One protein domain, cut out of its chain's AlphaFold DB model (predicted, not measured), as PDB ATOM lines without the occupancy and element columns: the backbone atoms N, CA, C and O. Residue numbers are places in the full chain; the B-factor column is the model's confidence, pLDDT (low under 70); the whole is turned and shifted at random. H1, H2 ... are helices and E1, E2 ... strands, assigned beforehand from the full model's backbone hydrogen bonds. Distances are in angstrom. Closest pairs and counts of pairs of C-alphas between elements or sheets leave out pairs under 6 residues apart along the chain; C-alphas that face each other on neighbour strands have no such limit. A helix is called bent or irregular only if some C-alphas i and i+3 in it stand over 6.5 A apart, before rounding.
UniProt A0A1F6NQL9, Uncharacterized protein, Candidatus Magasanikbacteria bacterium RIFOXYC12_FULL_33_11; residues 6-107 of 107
ATOM      1  N   LEU A   6     296.338 366.294 389.468       95.88
ATOM      2  CA  LEU A   6     297.305 367.371 389.567       95.88
ATOM      3  C   LEU A   6     296.571 368.642 389.982       95.88
ATOM      4  O   LEU A   6     295.576 369.032 389.372       95.88
ATOM      5  N   ILE A   7     297.071 369.290 391.023       97.56
ATOM      6  CA  ILE A   7     296.682 370.645 391.385       97.56
ATOM      7  C   ILE A   7     297.925 371.504 391.255       97.56
ATOM      8  O   ILE A   7     298.924 371.228 391.916       97.56
ATOM      9  N   THR A   8     297.854 372.546 390.443       97.56
ATOM     10  CA  THR A   8     298.933 373.523 390.299       97.56
ATOM     11  C   THR A   8     298.464 374.840 390.880       97.56
ATOM     12  O   THR A   8     297.442 375.378 390.457       97.56
ATOM     13  N   VAL A   9     299.203 375.370 391.848       97.69
ATOM     14  CA  VAL A   9     298.957 376.694 392.412       97.69
ATOM     15  C   VAL A   9     299.884 377.698 391.750       97.69
ATOM     16  O   VAL A   9     301.094 377.483 391.684       97.69
ATOM     17  N   MET A  10     299.307 378.787 391.256       97.31
ATOM     18  CA  MET A  10     300.007 379.828 390.521       97.31
ATOM     19  C   MET A  10     299.693 381.212 391.076       97.31
ATOM     20  O   MET A  10     298.569 381.482 391.501       97.31
ATOM     21  N   GLN A  11     300.678 382.100 390.986       95.62
ATOM     22  CA  GLN A  11     300.536 383.528 391.251       95.62
ATOM     23  C   GLN A  11     301.350 384.298 390.213       95.62
ATOM     24  O   GLN A  11     302.479 383.919 389.914       95.62
ATOM     25  N   ASP A  12     300.762 385.339 389.619       94.38
ATOM     26  CA  ASP A  12     301.426 386.200 388.625       94.38
ATOM     27  C   ASP A  12     302.123 385.433 387.478       94.38
ATOM     28  O   ASP A  12     303.169 385.828 386.964       94.38
ATOM     29  N   GLY A  13     301.530 384.308 387.063       91.94
ATOM     30  CA  GLY A  13     302.048 383.457 385.988       91.94
ATOM     31  C   GLY A  13     303.179 382.504 386.393       91.94
ATOM     32  O   GLY A  13     303.666 381.775 385.534       91.94
ATOM     33  N   GLN A  14     303.574 382.467 387.666       94.50
ATOM     34  CA  GLN A  14     304.585 381.548 388.196       94.50
ATOM     35  C   GLN A  14     303.928 380.397 388.958       94.50
ATOM     36  O   GLN A  14     302.945 380.608 389.673       94.50
ATOM     37  N   VAL A  15     304.466 379.182 388.821       96.31
ATOM     38  CA  VAL A  15     304.033 378.030 389.623       96.31
ATOM     39  C   VAL A  15     304.682 378.115 390.998       96.31
ATOM     40  O   VAL A  15     305.903 378.114 391.121       96.31
ATOM     41  N   LEU A  16     303.856 378.172 392.040       96.56
ATOM     42  CA  LEU A  16     304.322 378.200 393.425       96.56
ATOM     43  C   LEU A  16     304.379 376.800 394.033       96.56
ATOM     44  O   LEU A  16     305.251 376.505 394.845       96.56
ATOM     45  N   MET A  17     303.427 375.940 393.665       96.69
ATOM     46  CA  MET A  17     303.286 374.614 394.254       96.69
ATOM     47  C   MET A  17     302.531 373.676 393.317       96.69
ATOM     48  O   MET A  17     301.575 374.083 392.654       96.69
ATOM     49  N   LYS A  18     302.898 372.396 393.334       96.62
ATOM     50  CA  LYS A  18     302.113 371.303 392.761       96.62
ATOM     51  C   LYS A  18     301.733 370.287 393.824       96.62
ATOM     52  O   LYS A  18     302.533 369.955 394.692       96.62
ATOM     53  N   ILE A  19     300.521 369.759 393.712       96.12
ATOM     54  CA  ILE A  19     300.004 368.669 394.539       96.12
ATOM     55  C   ILE A  19     299.579 367.554 393.591       96.12
ATOM     56  O   ILE A  19     298.653 367.713 392.794       96.12
ATOM     57  N   VAL A  20     300.290 366.438 393.652       94.62
ATOM     58  CA  VAL A  20     300.198 365.327 392.710       94.62
ATOM     59  C   VAL A  20     299.709 364.098 393.455       94.62
ATOM     60  O   VAL A  20     300.270 363.736 394.484       94.62
ATOM     61  N   ALA A  21     298.680 363.434 392.937       92.94
ATOM     62  CA  ALA A  21     298.145 362.214 393.524       92.94
ATOM     63  C   ALA A  21     298.102 361.076 392.506       92.94
ATOM     64  O   ALA A  21     297.624 361.240 391.381       92.94
ATOM     65  N   GLY A  22     298.550 359.891 392.926       89.50
ATOM     66  CA  GLY A  22     298.468 358.677 392.112       89.50
ATOM     67  C   GLY A  22     297.093 358.003 392.103       89.50
ATOM     68  O   GLY A  22     296.839 357.171 391.230       89.50
ATOM     69  N   CYS A  23     296.219 358.359 393.046       90.00
ATOM     70  CA  CYS A  23     294.850 357.868 393.156       90.00
ATOM     71  C   CYS A  23     293.892 358.989 393.597       90.00
ATOM     72  O   CYS A  23     294.303 360.085 393.971       90.00
ATOM     73  N   HIS A  24     292.584 358.733 393.522       93.19
ATOM     74  CA  HIS A  24     291.531 359.673 393.941       93.19
ATOM     75  C   HIS A  24     291.616 361.086 393.325       93.19
ATOM     76  O   HIS A  24     291.119 362.053 393.907       93.19
ATOM     77  N   GLY A  25     292.173 361.206 392.111       92.75
ATOM     78  CA  GLY A  25     292.342 362.488 391.416       92.75
ATOM     79  C   GLY A  25     291.055 363.315 391.281       92.75
ATOM     80  O   GLY A  25     291.101 364.539 391.344       92.75
ATOM     81  N   TYR A  26     289.886 362.669 391.231       94.12
ATOM     82  CA  TYR A  26     288.569 363.323 391.187       94.12
ATOM     83  C   TYR A  26     288.268 364.248 392.384       94.12
ATOM     84  O   TYR A  26     287.311 365.023 392.344       94.12
ATOM     85  N   LYS A  27     289.072 364.189 393.455       96.31
ATOM     86  CA  LYS A  27     289.016 365.110 394.598       96.31
ATOM     87  C   LYS A  27     289.780 366.424 394.381       96.31
ATOM     88  O   LYS A  27     289.615 367.324 395.206       96.31
ATOM     89  N   ALA A  28     290.541 366.573 393.289       96.62
ATOM     90  CA  ALA A  28     291.384 367.744 393.005       96.62
ATOM     91  C   ALA A  28     290.633 369.067 393.208       96.62
ATOM     92  O   ALA A  28     291.088 369.950 393.933       96.62
ATOM     93  N   LYS A  29     289.413 369.162 392.664       96.88
ATOM     94  CA  LYS A  29     288.570 370.362 392.742       96.88
ATOM     95  C   LYS A  29     288.225 370.787 394.169       96.88
ATOM     96  O   LYS A  29     288.142 371.981 394.466       96.88
ATOM     97  N   ALA A  30     287.993 369.824 395.058       97.31
ATOM     98  CA  ALA A  30     287.666 370.102 396.453       97.31
ATOM     99  C   ALA A  30     288.885 370.664 397.200       97.31
ATOM    100  O   ALA A  30     288.759 371.668 397.900       97.31
ATOM    101  N   VAL A  31     290.067 370.081 396.978       97.69
ATOM    102  CA  VAL A  31     291.334 370.581 397.534       97.69
ATOM    103  C   VAL A  31     291.651 371.973 396.981       97.69
ATOM    104  O   VAL A  31     291.857 372.902 397.755       97.69
ATOM    105  N   ALA A  32     291.581 372.153 395.660       97.88
ATOM    106  CA  ALA A  32     291.805 373.427 394.977       97.88
ATOM    107  C   ALA A  32     290.904 374.554 395.514       97.88
ATOM    108  O   ALA A  32     291.356 375.673 395.761       97.88
ATOM    109  N   THR A  33     289.625 374.250 395.762       97.56
ATOM    110  CA  THR A  33     288.675 375.199 396.366       97.56
ATOM    111  C   THR A  33     289.096 375.608 397.777       97.56
ATOM    112  O   THR A  33     288.953 376.773 398.145       97.56
ATOM    113  N   SER A  34     289.602 374.667 398.573       97.25
ATOM    114  CA  SER A  34     290.080 374.938 399.928       97.25
ATOM    115  C   SER A  34     291.376 375.749 399.933       97.25
ATOM    116  O   SER A  34     291.475 376.690 400.714       97.25
ATOM    117  N   ILE A  35     292.320 375.467 399.030       97.50
ATOM    118  CA  ILE A  35     293.554 376.258 398.869       97.50
ATOM    119  C   ILE A  35     293.210 377.706 398.531       97.50
ATOM    120  O   ILE A  35     293.658 378.623 399.211       97.50
ATOM    121  N   ARG A  36     292.325 377.917 397.548       96.44
ATOM    122  CA  ARG A  36     291.922 379.263 397.115       96.44
ATOM    123  C   ARG A  36     291.300 380.097 398.244       96.44
ATOM    124  O   ARG A  36     291.377 381.316 398.216       96.44
ATOM    125  N   LYS A  37     290.668 379.456 399.232       96.19
ATOM    126  CA  LYS A  37     290.049 380.134 400.385       96.19
ATOM    127  C   LYS A  37     291.018 380.438 401.524       96.19
ATOM    128  O   LYS A  37     290.728 381.334 402.307       96.19
ATOM    129  N   ASN A  38     292.098 379.672 401.647       95.69
ATOM    130  CA  ASN A  38     292.982 379.701 402.814       95.69
ATOM    131  C   ASN A  38     294.425 380.089 402.459       95.69
ATOM    132  O   ASN A  38     295.319 379.873 403.266       95.69
ATOM    133  N   TRP A  39     294.666 380.630 401.262       95.62
ATOM    134  CA  TRP A  39     296.002 381.046 400.844       95.62
ATOM    135  C   TRP A  39     296.550 382.185 401.726       95.62
ATOM    136  O   TRP A  39     295.784 383.096 402.059       95.62
ATOM    137  N   PRO A  40     297.858 382.204 402.057       96.12
ATOM    138  CA  PRO A  40     298.904 381.237 401.694       96.12
ATOM    139  C   PRO A  40     298.871 379.944 402.517       96.12
ATOM    140  O   PRO A  40     298.561 379.971 403.704       96.12
ATOM    141  N   VAL A  41     299.235 378.822 401.888       96.06
ATOM    142  CA  VAL A  41     299.403 377.521 402.561       96.06
ATOM    143  C   VAL A  41     300.822 376.998 402.349       96.06
ATOM    144  O   VAL A  41     301.376 377.144 401.259       96.06
ATOM    145  N   SER A  42     301.409 376.395 403.381       97.31
ATOM    146  CA  SER A  42     302.707 375.723 403.268       97.31
ATOM    147  C   SER A  42     302.585 374.368 402.555       97.31
ATOM    148  O   SER A  42     301.479 373.859 402.348       97.31
ATOM    149  N   ILE A  43     303.722 373.755 402.197       96.75
ATOM    150  CA  ILE A  43     303.771 372.376 401.671       96.75
ATOM    151  C   ILE A  43     303.070 371.410 402.640       96.75
ATOM    152  O   ILE A  43     302.291 370.556 402.215       96.75
ATOM    153  N   ASP A  44     303.315 371.577 403.941       96.62
ATOM    154  CA  ASP A  44     302.739 370.746 404.996       96.62
ATOM    155  C   ASP A  44     301.223 370.909 405.092       96.62
ATOM    156  O   ASP A  44     300.489 369.918 405.094       96.62
ATOM    157  N   ASP A  45     300.744 372.154 405.089       97.38
ATOM    158  CA  ASP A  45     299.312 372.452 405.132       97.38
ATOM    159  C   ASP A  45     298.593 371.909 403.891       97.38
ATOM    160  O   ASP A  45     297.499 371.349 403.992       97.38
ATOM    161  N   ALA A  46     299.207 372.047 402.712       97.56
ATOM    162  CA  ALA A  46     298.677 371.524 401.459       97.56
ATOM    163  C   ALA A  46     298.619 369.989 401.454       97.56
ATOM    164  O   ALA A  46     297.615 369.419 401.014       97.56
ATOM    165  N   TYR A  47     299.647 369.320 401.987       97.31
ATOM    166  CA  TYR A  47     299.673 367.865 402.136       97.31
ATOM    167  C   TYR A  47     298.565 367.390 403.083       97.31
ATOM    168  O   TYR A  47     297.760 366.527 402.723       97.31
ATOM    169  N   GLU A  48     298.452 367.997 404.266       96.88
ATOM    170  CA  GLU A  48     297.393 367.670 405.223       96.88
ATOM    171  C   GLU A  48     295.995 367.930 404.663       96.88
ATOM    172  O   GLU A  48     295.070 367.149 404.895       96.88
ATOM    173  N   LEU A  49     295.813 369.030 403.934       97.31
ATOM    174  CA  LEU A  49     294.541 369.376 403.315       97.31
ATOM    175  C   LEU A  49     294.132 368.346 402.256       97.31
ATOM    176  O   LEU A  49     292.965 367.941 402.206       97.31
ATOM    177  N   ALA A  50     295.081 367.913 401.425       97.00
ATOM    178  CA  ALA A  50     294.870 366.869 400.433       97.00
ATOM    179  C   ALA A  50     294.489 365.537 401.097       97.00
ATOM    180  O   ALA A  50     293.447 364.972 400.748       97.00
ATOM    181  N   GLN A  51     295.232 365.111 402.125       96.44
ATOM    182  CA  GLN A  51     294.922 363.916 402.923       96.44
ATOM    183  C   GLN A  51     293.520 363.989 403.547       96.44
ATOM    184  O   GLN A  51     292.697 363.096 403.346       96.44
ATOM    185  N   LYS A  52     293.185 365.096 404.227       96.62
ATOM    186  CA  LYS A  52     291.863 365.309 404.853       96.62
ATOM    187  C   LYS A  52     290.714 365.275 403.839       96.62
ATOM    188  O   LYS A  52     289.601 364.884 404.180       96.62
ATOM    189  N   THR A  53     290.970 365.674 402.593       96.12
ATOM    190  CA  THR A  53     289.977 365.670 401.503       96.12
ATOM    191  C   THR A  53     289.884 364.308 400.789       96.12
ATOM    192  O   THR A  53     288.942 364.068 400.023       96.12
ATOM    193  N   GLY A  54     290.833 363.403 401.048       95.12
ATOM    194  CA  GLY A  54     290.968 362.111 400.377       95.12
ATOM    195  C   GLY A  54     291.530 362.220 398.958       95.12
ATOM    196  O   GLY A  54     291.161 361.423 398.098       95.12
ATOM    197  N   PHE A  55     292.339 363.246 398.682       95.12
ATOM    198  CA  PHE A  55     293.066 363.388 397.422       95.12
ATOM    199  C   PHE A  55     294.401 362.648 397.517       95.12
ATOM    200  O   PHE A  55     295.294 363.075 398.247       95.12
ATOM    201  N   GLY A  56     294.527 361.548 396.776       91.88
ATOM    202  CA  GLY A  56     295.622 360.599 396.957       91.88
ATOM    203  C   GLY A  56     295.464 359.738 398.210       91.88
ATOM    204  O   GLY A  56     294.505 359.862 398.971       91.88
ATOM    205  N   ASP A  57     296.408 358.827 398.381       90.75
ATOM    206  CA  ASP A  57     296.708 358.142 399.635       90.75
ATOM    207  C   ASP A  57     298.114 358.569 400.090       90.75
ATOM    208  O   ASP A  57     298.834 359.249 399.358       90.75
ATOM    209  N   GLU A  58     298.520 358.202 401.304       89.94
ATOM    210  CA  GLU A  58     299.837 358.561 401.865       89.94
ATOM    211  C   GLU A  58     301.021 358.123 400.987       89.94
ATOM    212  O   GLU A  58     302.058 358.782 400.959       89.94
ATOM    213  N   GLN A  59     300.866 357.040 400.222       87.50
ATOM    214  CA  GLN A  59     301.932 356.491 399.380       87.50
ATOM    215  C   GLN A  59     301.996 357.128 397.988       87.50
ATOM    216  O   GLN A  59     302.975 356.954 397.258       87.50
ATOM    217  N   SER A  60     300.950 357.840 397.575       87.75
ATOM    218  CA  SER A  60     300.836 358.390 396.228       87.75
ATOM    219  C   SER A  60     300.655 359.901 396.170       87.75
ATOM    220  O   SER A  60     300.690 360.449 395.065       87.75
ATOM    221  N   LEU A  61     300.487 360.557 397.317       93.19
ATOM    222  CA  LEU A  61     300.427 362.005 397.426       93.19
ATOM    223  C   LEU A  61     301.835 362.600 397.512       93.19
ATOM    224  O   LEU A  61     302.643 362.218 398.355       93.19
ATOM    225  N   VAL A  62     302.093 363.580 396.657       94.19
ATOM    226  CA  VAL A  62     303.307 364.392 396.658       94.19
ATOM    227  C   VAL A  62     302.897 365.853 396.607       94.19
ATOM    228  O   VAL A  62     302.085 366.235 395.767       94.19
ATOM    229  N   VAL A  63     303.480 366.678 397.469       95.56
ATOM    230  CA  VAL A  63     303.399 368.139 397.361       95.56
ATOM    231  C   VAL A  63     304.800 368.677 397.132       95.56
ATOM    232  O   VAL A  63     305.708 368.316 397.870       95.56
ATOM    233  N   ILE A  64     304.988 369.515 396.119       94.81
ATOM    234  CA  ILE A  64     306.296 370.063 395.744       94.81
ATOM    235  C   ILE A  64     306.204 371.561 395.452       94.81
ATOM    236  O   ILE A  64     305.206 372.042 394.916       94.81
ATOM    237  N   SER A  65     307.264 372.284 395.796       94.81
ATOM    238  CA  SER A  65     307.519 373.683 395.458       94.81
ATOM    239  C   SER A  65     309.016 373.882 395.186       94.81
ATOM    240  O   SER A  65     309.810 372.958 395.357       94.81
ATOM    241  N   HIS A  66     309.418 375.105 394.835       91.31
ATOM    242  CA  HIS A  66     310.834 375.467 394.683       91.31
ATOM    243  C   HIS A  66     311.637 375.385 395.994       91.31
ATOM    244  O   HIS A  66     312.862 375.309 395.961       91.31
ATOM    245  N   GLU A  67     310.971 375.385 397.153       90.38
ATOM    246  CA  GLU A  67     311.622 375.311 398.471       90.38
ATOM    247  C   GLU A  67     311.817 373.868 398.968       90.38
ATOM    248  O   GLU A  67     312.521 373.642 399.952       90.38
ATOM    249  N   GLY A  68     311.203 372.886 398.299       91.56
ATOM    250  CA  GLY A  68     311.270 371.476 398.675       91.56
ATOM    251  C   GLY A  68     309.972 370.724 398.402       91.56
ATOM    252  O   GLY A  68     309.094 371.188 397.671       91.56
ATOM    253  N   TYR A  69     309.834 369.547 399.013       93.88
ATOM    254  CA  TYR A  69     308.679 368.674 398.834       93.88
ATOM    255  C   TYR A  69     308.290 367.937 400.119       93.88
ATOM    256  O   TYR A  69     309.075 367.829 401.057       93.88
ATOM    257  N   ARG A  70     307.071 367.387 400.126       93.19
ATOM    258  CA  ARG A  70     306.577 366.442 401.128       93.19
ATOM    259  C   ARG A  70     305.920 365.236 400.465       93.19
ATOM    260  O   ARG A  70     305.014 365.386 399.641       93.19
ATOM    261  N   ALA A  71     306.368 364.053 400.871       91.88
ATOM    262  CA  ALA A  71     305.808 362.750 400.531       91.88
ATOM    263  C   ALA A  71     306.203 361.741 401.628       91.88
ATOM    264  O   ALA A  71     307.324 361.799 402.119       91.88
ATOM    265  N   GLU A  72     305.311 360.823 402.008       85.19
ATOM    266  CA  GLU A  72     305.598 359.804 403.045       85.19
ATOM    267  C   GLU A  72     306.045 358.457 402.441       85.19
ATOM    268  O   GLU A  72     306.715 357.661 403.090       85.19
ATOM    269  N   GLY A  73     305.681 358.181 401.184       70.12
ATOM    270  CA  GLY A  73     305.967 356.907 400.508       70.12
ATOM    271  C   GLY A  73     307.085 356.947 399.468       70.12
ATOM    272  O   GLY A  73     307.247 355.977 398.728       70.12
ATOM    273  N   VAL A  74     307.804 358.065 399.348       67.44
ATOM    274  CA  VAL A  74     308.806 358.278 398.297       67.44
ATOM    275  C   VAL A  74     310.069 358.853 398.932       67.44
ATOM    276  O   VAL A  74     310.060 360.005 399.352       67.44
ATOM    277  N   GLU A  75     311.128 358.040 399.025       59.84
ATOM    278  CA  GLU A  75     312.410 358.472 399.607       59.84
ATOM    279  C   GLU A  75     313.067 359.566 398.749       59.84
ATOM    280  O   GLU A  75     313.464 360.593 399.289       59.84
ATOM    281  N   ASP A  76     313.048 359.407 397.420       68.88
ATOM    282  CA  ASP A  76     313.540 360.393 396.453       68.88
ATOM    283  C   ASP A  76     312.505 360.626 395.347       68.88
ATOM    284  O   ASP A  76     312.067 359.683 394.673       68.88
ATOM    285  N   LEU A  77     312.107 361.883 395.136       73.69
ATOM    286  CA  LEU A  77     311.273 362.219 393.987       73.69
ATOM    287  C   LEU A  77     312.086 362.082 392.691       73.69
ATOM    288  O   LEU A  77     313.236 362.519 392.632       73.69
ATOM    289  N   PRO A  78     311.501 361.517 391.622       75.81
ATOM    290  CA  PRO A  78     312.132 361.530 390.311       75.81
ATOM    291  C   PRO A  78     312.463 362.955 389.855       75.81
ATOM    292  O   PRO A  78     311.677 363.877 390.071       75.81
ATOM    293  N   TYR A  79     313.570 363.103 389.122       75.19
ATOM    294  CA  TYR A  79     314.043 364.380 388.562       75.19
ATOM    295  C   TYR A  79     312.976 365.134 387.740       75.19
ATOM    296  O   TYR A  79     312.961 366.361 387.699       75.19
ATOM    297  N   SER A  80     312.013 364.406 387.161       79.75
ATOM    298  CA  SER A  80     310.879 364.974 386.425       79.75
ATOM    299  C   SER A  80     310.017 365.927 387.257       79.75
ATOM    300  O   SER A  80     309.391 366.819 386.688       79.75
ATOM    301  N   TYR A  81     309.955 365.768 388.583       83.44
ATOM    302  CA  TYR A  81     309.186 366.664 389.453       83.44
ATOM    303  C   TYR A  81     309.797 368.063 389.516       83.44
ATOM    304  O   TYR A  81     309.051 369.039 389.491       83.44
ATOM    305  N   GLU A  82     311.125 368.158 389.543       83.06
ATOM    306  CA  GLU A  82     311.844 369.433 389.557       83.06
ATOM    307  C   GLU A  82     311.815 370.089 388.170       83.06
ATOM    308  O   GLU A  82     311.392 371.235 388.042       83.06
ATOM    309  N   GLU A  83     312.167 369.352 387.110       87.31
ATOM    310  CA  GLU A  83     312.252 369.906 385.745       87.31
ATOM    311  C   GLU A  83     310.914 370.410 385.199       87.31
ATOM    312  O   GLU A  83     310.872 371.289 384.338       87.31
ATOM    313  N   THR A  84     309.808 369.832 385.665       89.12
ATOM    314  CA  THR A  84     308.473 370.145 385.147       89.12
ATOM    315  C   THR A  84     307.639 370.955 386.124       89.12
ATOM    316  O   THR A  84     306.466 371.210 385.837       89.12
ATOM    317  N   LEU A  85     308.206 371.385 387.260       91.12
ATOM    318  CA  LEU A  85     307.495 372.169 388.268       91.12
ATOM    319  C   LEU A  85     306.851 373.412 387.646       91.12
ATOM    320  O   LEU A  85     305.658 373.634 387.829       91.12
ATOM    321  N   ASP A  86     307.600 374.138 386.821       93.44
ATOM    322  CA  ASP A  86     307.136 375.373 386.185       93.44
ATOM    323  C   ASP A  86     306.137 375.154 385.038       93.44
ATOM    324  O   ASP A  86     305.556 376.117 384.539       93.44
ATOM    325  N   ASN A  87     305.894 373.905 384.618       93.00
ATOM    326  CA  ASN A  87     304.896 373.602 383.596       93.00
ATOM    327  C   ASN A  87     303.530 373.281 384.238       93.00
ATOM    328  O   ASN A  87     303.350 372.173 384.747       93.00
ATOM    329  N   PRO A  88     302.545 374.191 384.231       91.69
ATOM    330  CA  PRO A  88     301.386 374.101 385.114       91.69
ATOM    331  C   PRO A  88     300.425 372.939 384.838       91.69
ATOM    332  O   PRO A  88     299.678 372.555 385.737       91.69
ATOM    333  N   ASP A  89     300.423 372.370 383.636       91.38
ATOM    334  CA  ASP A  89     299.537 371.266 383.248       91.38
ATOM    335  C   ASP A  89     300.240 369.898 383.206       91.38
ATOM    336  O   ASP A  89     299.584 368.872 383.021       91.38
ATOM    337  N   PHE A  90     301.556 369.861 383.437       90.38
ATOM    338  CA  PHE A  90     302.342 368.636 383.350       90.38
ATOM    339  C   PHE A  90     302.336 367.849 384.662       90.38
ATOM    340  O   PHE A  90     302.796 368.341 385.700       90.38
ATOM    341  N   ASN A  91     301.871 366.601 384.602       87.56
ATOM    342  CA  ASN A  91     301.947 365.644 385.701       87.56
ATOM    343  C   ASN A  91     303.312 364.928 385.722       87.56
ATOM    344  O   ASN A  91     303.529 364.023 384.915       87.56
ATOM    345  N   PRO A  92     304.200 365.237 386.683       84.50
ATOM    346  CA  PRO A  92     305.549 364.664 386.735       84.50
ATOM    347  C   PRO A  92     305.594 363.164 387.050       84.50
ATOM    348  O   PRO A  92     306.650 362.540 386.935       84.50
ATOM    349  N   ARG A  93     304.465 362.565 387.452       83.50
ATOM    350  CA  ARG A  93     304.362 361.139 387.782       83.50
ATOM    351  C   ARG A  93     304.261 360.227 386.554       83.50
ATOM    352  O   ARG A  93     304.405 359.016 386.705       83.50
ATOM    353  N   TRP A  94     303.993 360.783 385.372       80.75
ATOM    354  CA  TRP A  94     303.920 360.043 384.111       80.75
ATOM    355  C   TRP A  94     304.778 360.716 383.052       80.75
ATOM    356  O   TRP A  94     304.655 361.916 382.842       80.75
ATOM    357  N   ASP A  95     305.541 359.929 382.294       77.88
ATOM    358  CA  ASP A  95     306.424 360.444 381.233       77.88
ATOM    359  C   ASP A  95     305.678 361.263 380.165       77.88
ATOM    360  O   ASP A  95     306.239 362.156 379.539       77.88
ATOM    361  N   SER A  96     304.391 360.968 379.955       78.50
ATOM    362  CA  SER A  96     303.535 361.715 379.022       78.50
ATOM    363  C   SER A  96     302.991 363.036 379.577       78.50
ATOM    364  O   SER A  96     302.362 363.781 378.832       78.50
ATOM    365  N   GLY A  97     303.154 363.303 380.876       77.56
ATOM    366  CA  GLY A  97     302.586 364.468 381.554       77.56
ATOM    367  C   GLY A  97     301.070 364.427 381.758       77.56
ATOM    368  O   GLY A  97     300.515 365.357 382.336       77.56
ATOM    369  N   MET A  98     300.381 363.374 381.304       84.44
ATOM    370  CA  MET A  98     298.919 363.308 381.347       84.44
ATOM    371  C   MET A  98     298.375 363.104 382.769       84.44
ATOM    372  O   MET A  98     298.932 362.371 383.594       84.44
ATOM    373  N   CYS A  99     297.228 363.723 383.044       87.62
ATOM    374  CA  CYS A  99     296.410 363.455 384.220       87.62
ATOM    375  C   CYS A  99     294.922 363.545 383.867       87.62
ATOM    376  O   CYS A  99     294.527 364.282 382.965       87.62
ATOM    377  N   ASP A 100     294.097 362.786 384.589       90.06
ATOM    378  CA  ASP A 100     292.647 362.762 384.365       90.06
ATOM    379  C   ASP A 100     291.949 363.953 385.037       90.06
ATOM    380  O   ASP A 100     290.872 364.376 384.615       90.06
ATOM    381  N   TYR A 101     292.549 364.479 386.110       94.06
ATOM    382  CA  TYR A 101     291.982 365.552 386.921       94.06
ATOM    383  C   TYR A 101     293.029 366.631 387.177       94.06
ATOM    384  O   TYR A 101     293.831 366.516 388.103       94.06
ATOM    385  N   LEU A 102     292.991 367.683 386.362       94.62
ATOM    386  CA  LEU A 102     293.826 368.871 386.502       94.62
ATOM    387  C   LEU A 102     293.020 370.027 387.095       94.62
ATOM    388  O   LEU A 102     291.958 370.374 386.581       94.62
ATOM    389  N   GLU A 103     293.559 370.671 388.123       97.25
ATOM    390  CA  GLU A 103     293.045 371.934 388.648       97.25
ATOM    391  C   GLU A 103     294.169 372.966 388.727       97.25
ATOM    392  O   GLU A 103     295.162 372.770 389.424       97.25
ATOM    393  N   ILE A 104     293.992 374.100 388.047       96.62
ATOM    394  CA  ILE A 104     294.904 375.241 388.153       96.62
ATOM    395  C   ILE A 104     294.266 376.285 389.070       96.62
ATOM    396  O   ILE A 104     293.171 376.805 388.822       96.62
ATOM    397  N   VAL A 105     294.950 376.583 390.167       96.75
ATOM    398  CA  VAL A 105     294.542 377.559 391.170       96.75
ATOM    399  C   VAL A 105     295.363 378.821 390.970       96.75
ATOM    400  O   VAL A 105     296.491 378.900 391.433       96.75
ATOM    401  N   ASN A 106     294.773 379.813 390.307       94.94
ATOM    402  CA  ASN A 106     295.309 381.171 390.318       94.94
ATOM    403  C   ASN A 106     294.890 381.856 391.620       94.94
ATOM    404  O   ASN A 106     293.694 381.844 391.950       94.94
ATOM    405  N   ILE A 107     295.870 382.401 392.337       93.44
ATOM    406  CA  ILE A 107     295.678 383.222 393.534       93.44
ATOM    407  C   ILE A 107     295.814 384.702 393.193       93.44
ATOM    408  O   ILE A 107     296.704 385.034 392.380       93.44
TER     409      ILE A 107
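Overview. This is residues 6 to 107 of the 107 residues of an uncharacterized protein of Candidatus Magasanikbacteria bacterium RIFOXYC12_FULL_33_11 (UniProt A0A1F6NQL9). A twisted sheet of five strands has two helices, H1 and H2, covering one face, with H1 over the E5 end of the sheet and H2 over its E3 part. The small helix H3 only grazes the sheet, and a long stretch with no named element, residues 84 to 100, loops past the side away from H1 and H2 before the chain returns as edge strand E5. The printed part has 102 residues with three named helices and five named strands, in the order E1 E2 H1 H2 E3 E4 H3 E5. The sheet order is E4 E3 E2 E1 E5, mixed, and the class is mixed, helices and strands. The whole is compact and rounded, with a radius of gyration of the C-alphas of 11.9 A and spans of 31 by 28 by 25 A.

Arrangement. Begin in the sheet with E1, residues 6 to 11, and E2, residues 14 to 21, an antiparallel hairpin with N 9 and O 17 at 2.8 A. E5, residues 101 to 106, is parallel to E1, with N 8 and O 103 at 2.9 A. On the other side of E2 you find E3, residues 61 to 65, antiparallel to E2, with N 62 and O 20 at 2.8 A. E4, residues 68 to 70, forms a hairpin with E3, with N 70 and O 63 at 2.8 A. H1, residues 25 to 38, and H2, residues 43 to 53, are on the same face, two layers with helices on one face of a sheet. H1 is over E1 and E5, along the strands, at a height over the sheet of 8.2 A; its closest C-alphas to E5 are those of Gly 25 and Tyr 101, 5.5 A. H2 is over E3 and E2 at a height of 9.1 A, only just along the strands at 29 degrees to E3 on the local plane; the closest C-alphas of H2 and E3 are those of Ile 43 and Val 63, 6.1 A. H1 and H2 touch at Val 31 and Ala 50, whose C-alphas are 5.9 A apart, at a steep tilt of 55 degrees, opposite ways. H3, residues 80 to 83, grazes the sheet with residues 81 to 82 and is apart from H1 and H2. In H2 every O i to N i+4 pair is within hydrogen-bond range, in H1 8 of 10, and H3 is too short for such a pair.

Along the chain. Find C-alpha 6 at (297.305, 367.371, 389.567), where E1 begins; it runs 16.6 A, and E2 runs 21.1 A. H1 begins at C-alpha 25, (292.342, 362.488, 391.416), and runs 20.7 A; it is irregular, with C-alphas 26 and 29 7.2 A apart. H2 runs 15.3 A, E3 13.8 A. E5 runs 16.3 A to C-alpha 106 at (295.309, 381.171, 390.318).

Size, cuts and confidence. The C-alphas of Lys 37 and Asp 95, the two farthest apart, are 32.0 A apart. The printed part has no cut, and the link from H3 to E5, 17 residues, is long. Look at residues 74 to 76 for pLDDT under 70; the mean of the printed part is 91.4.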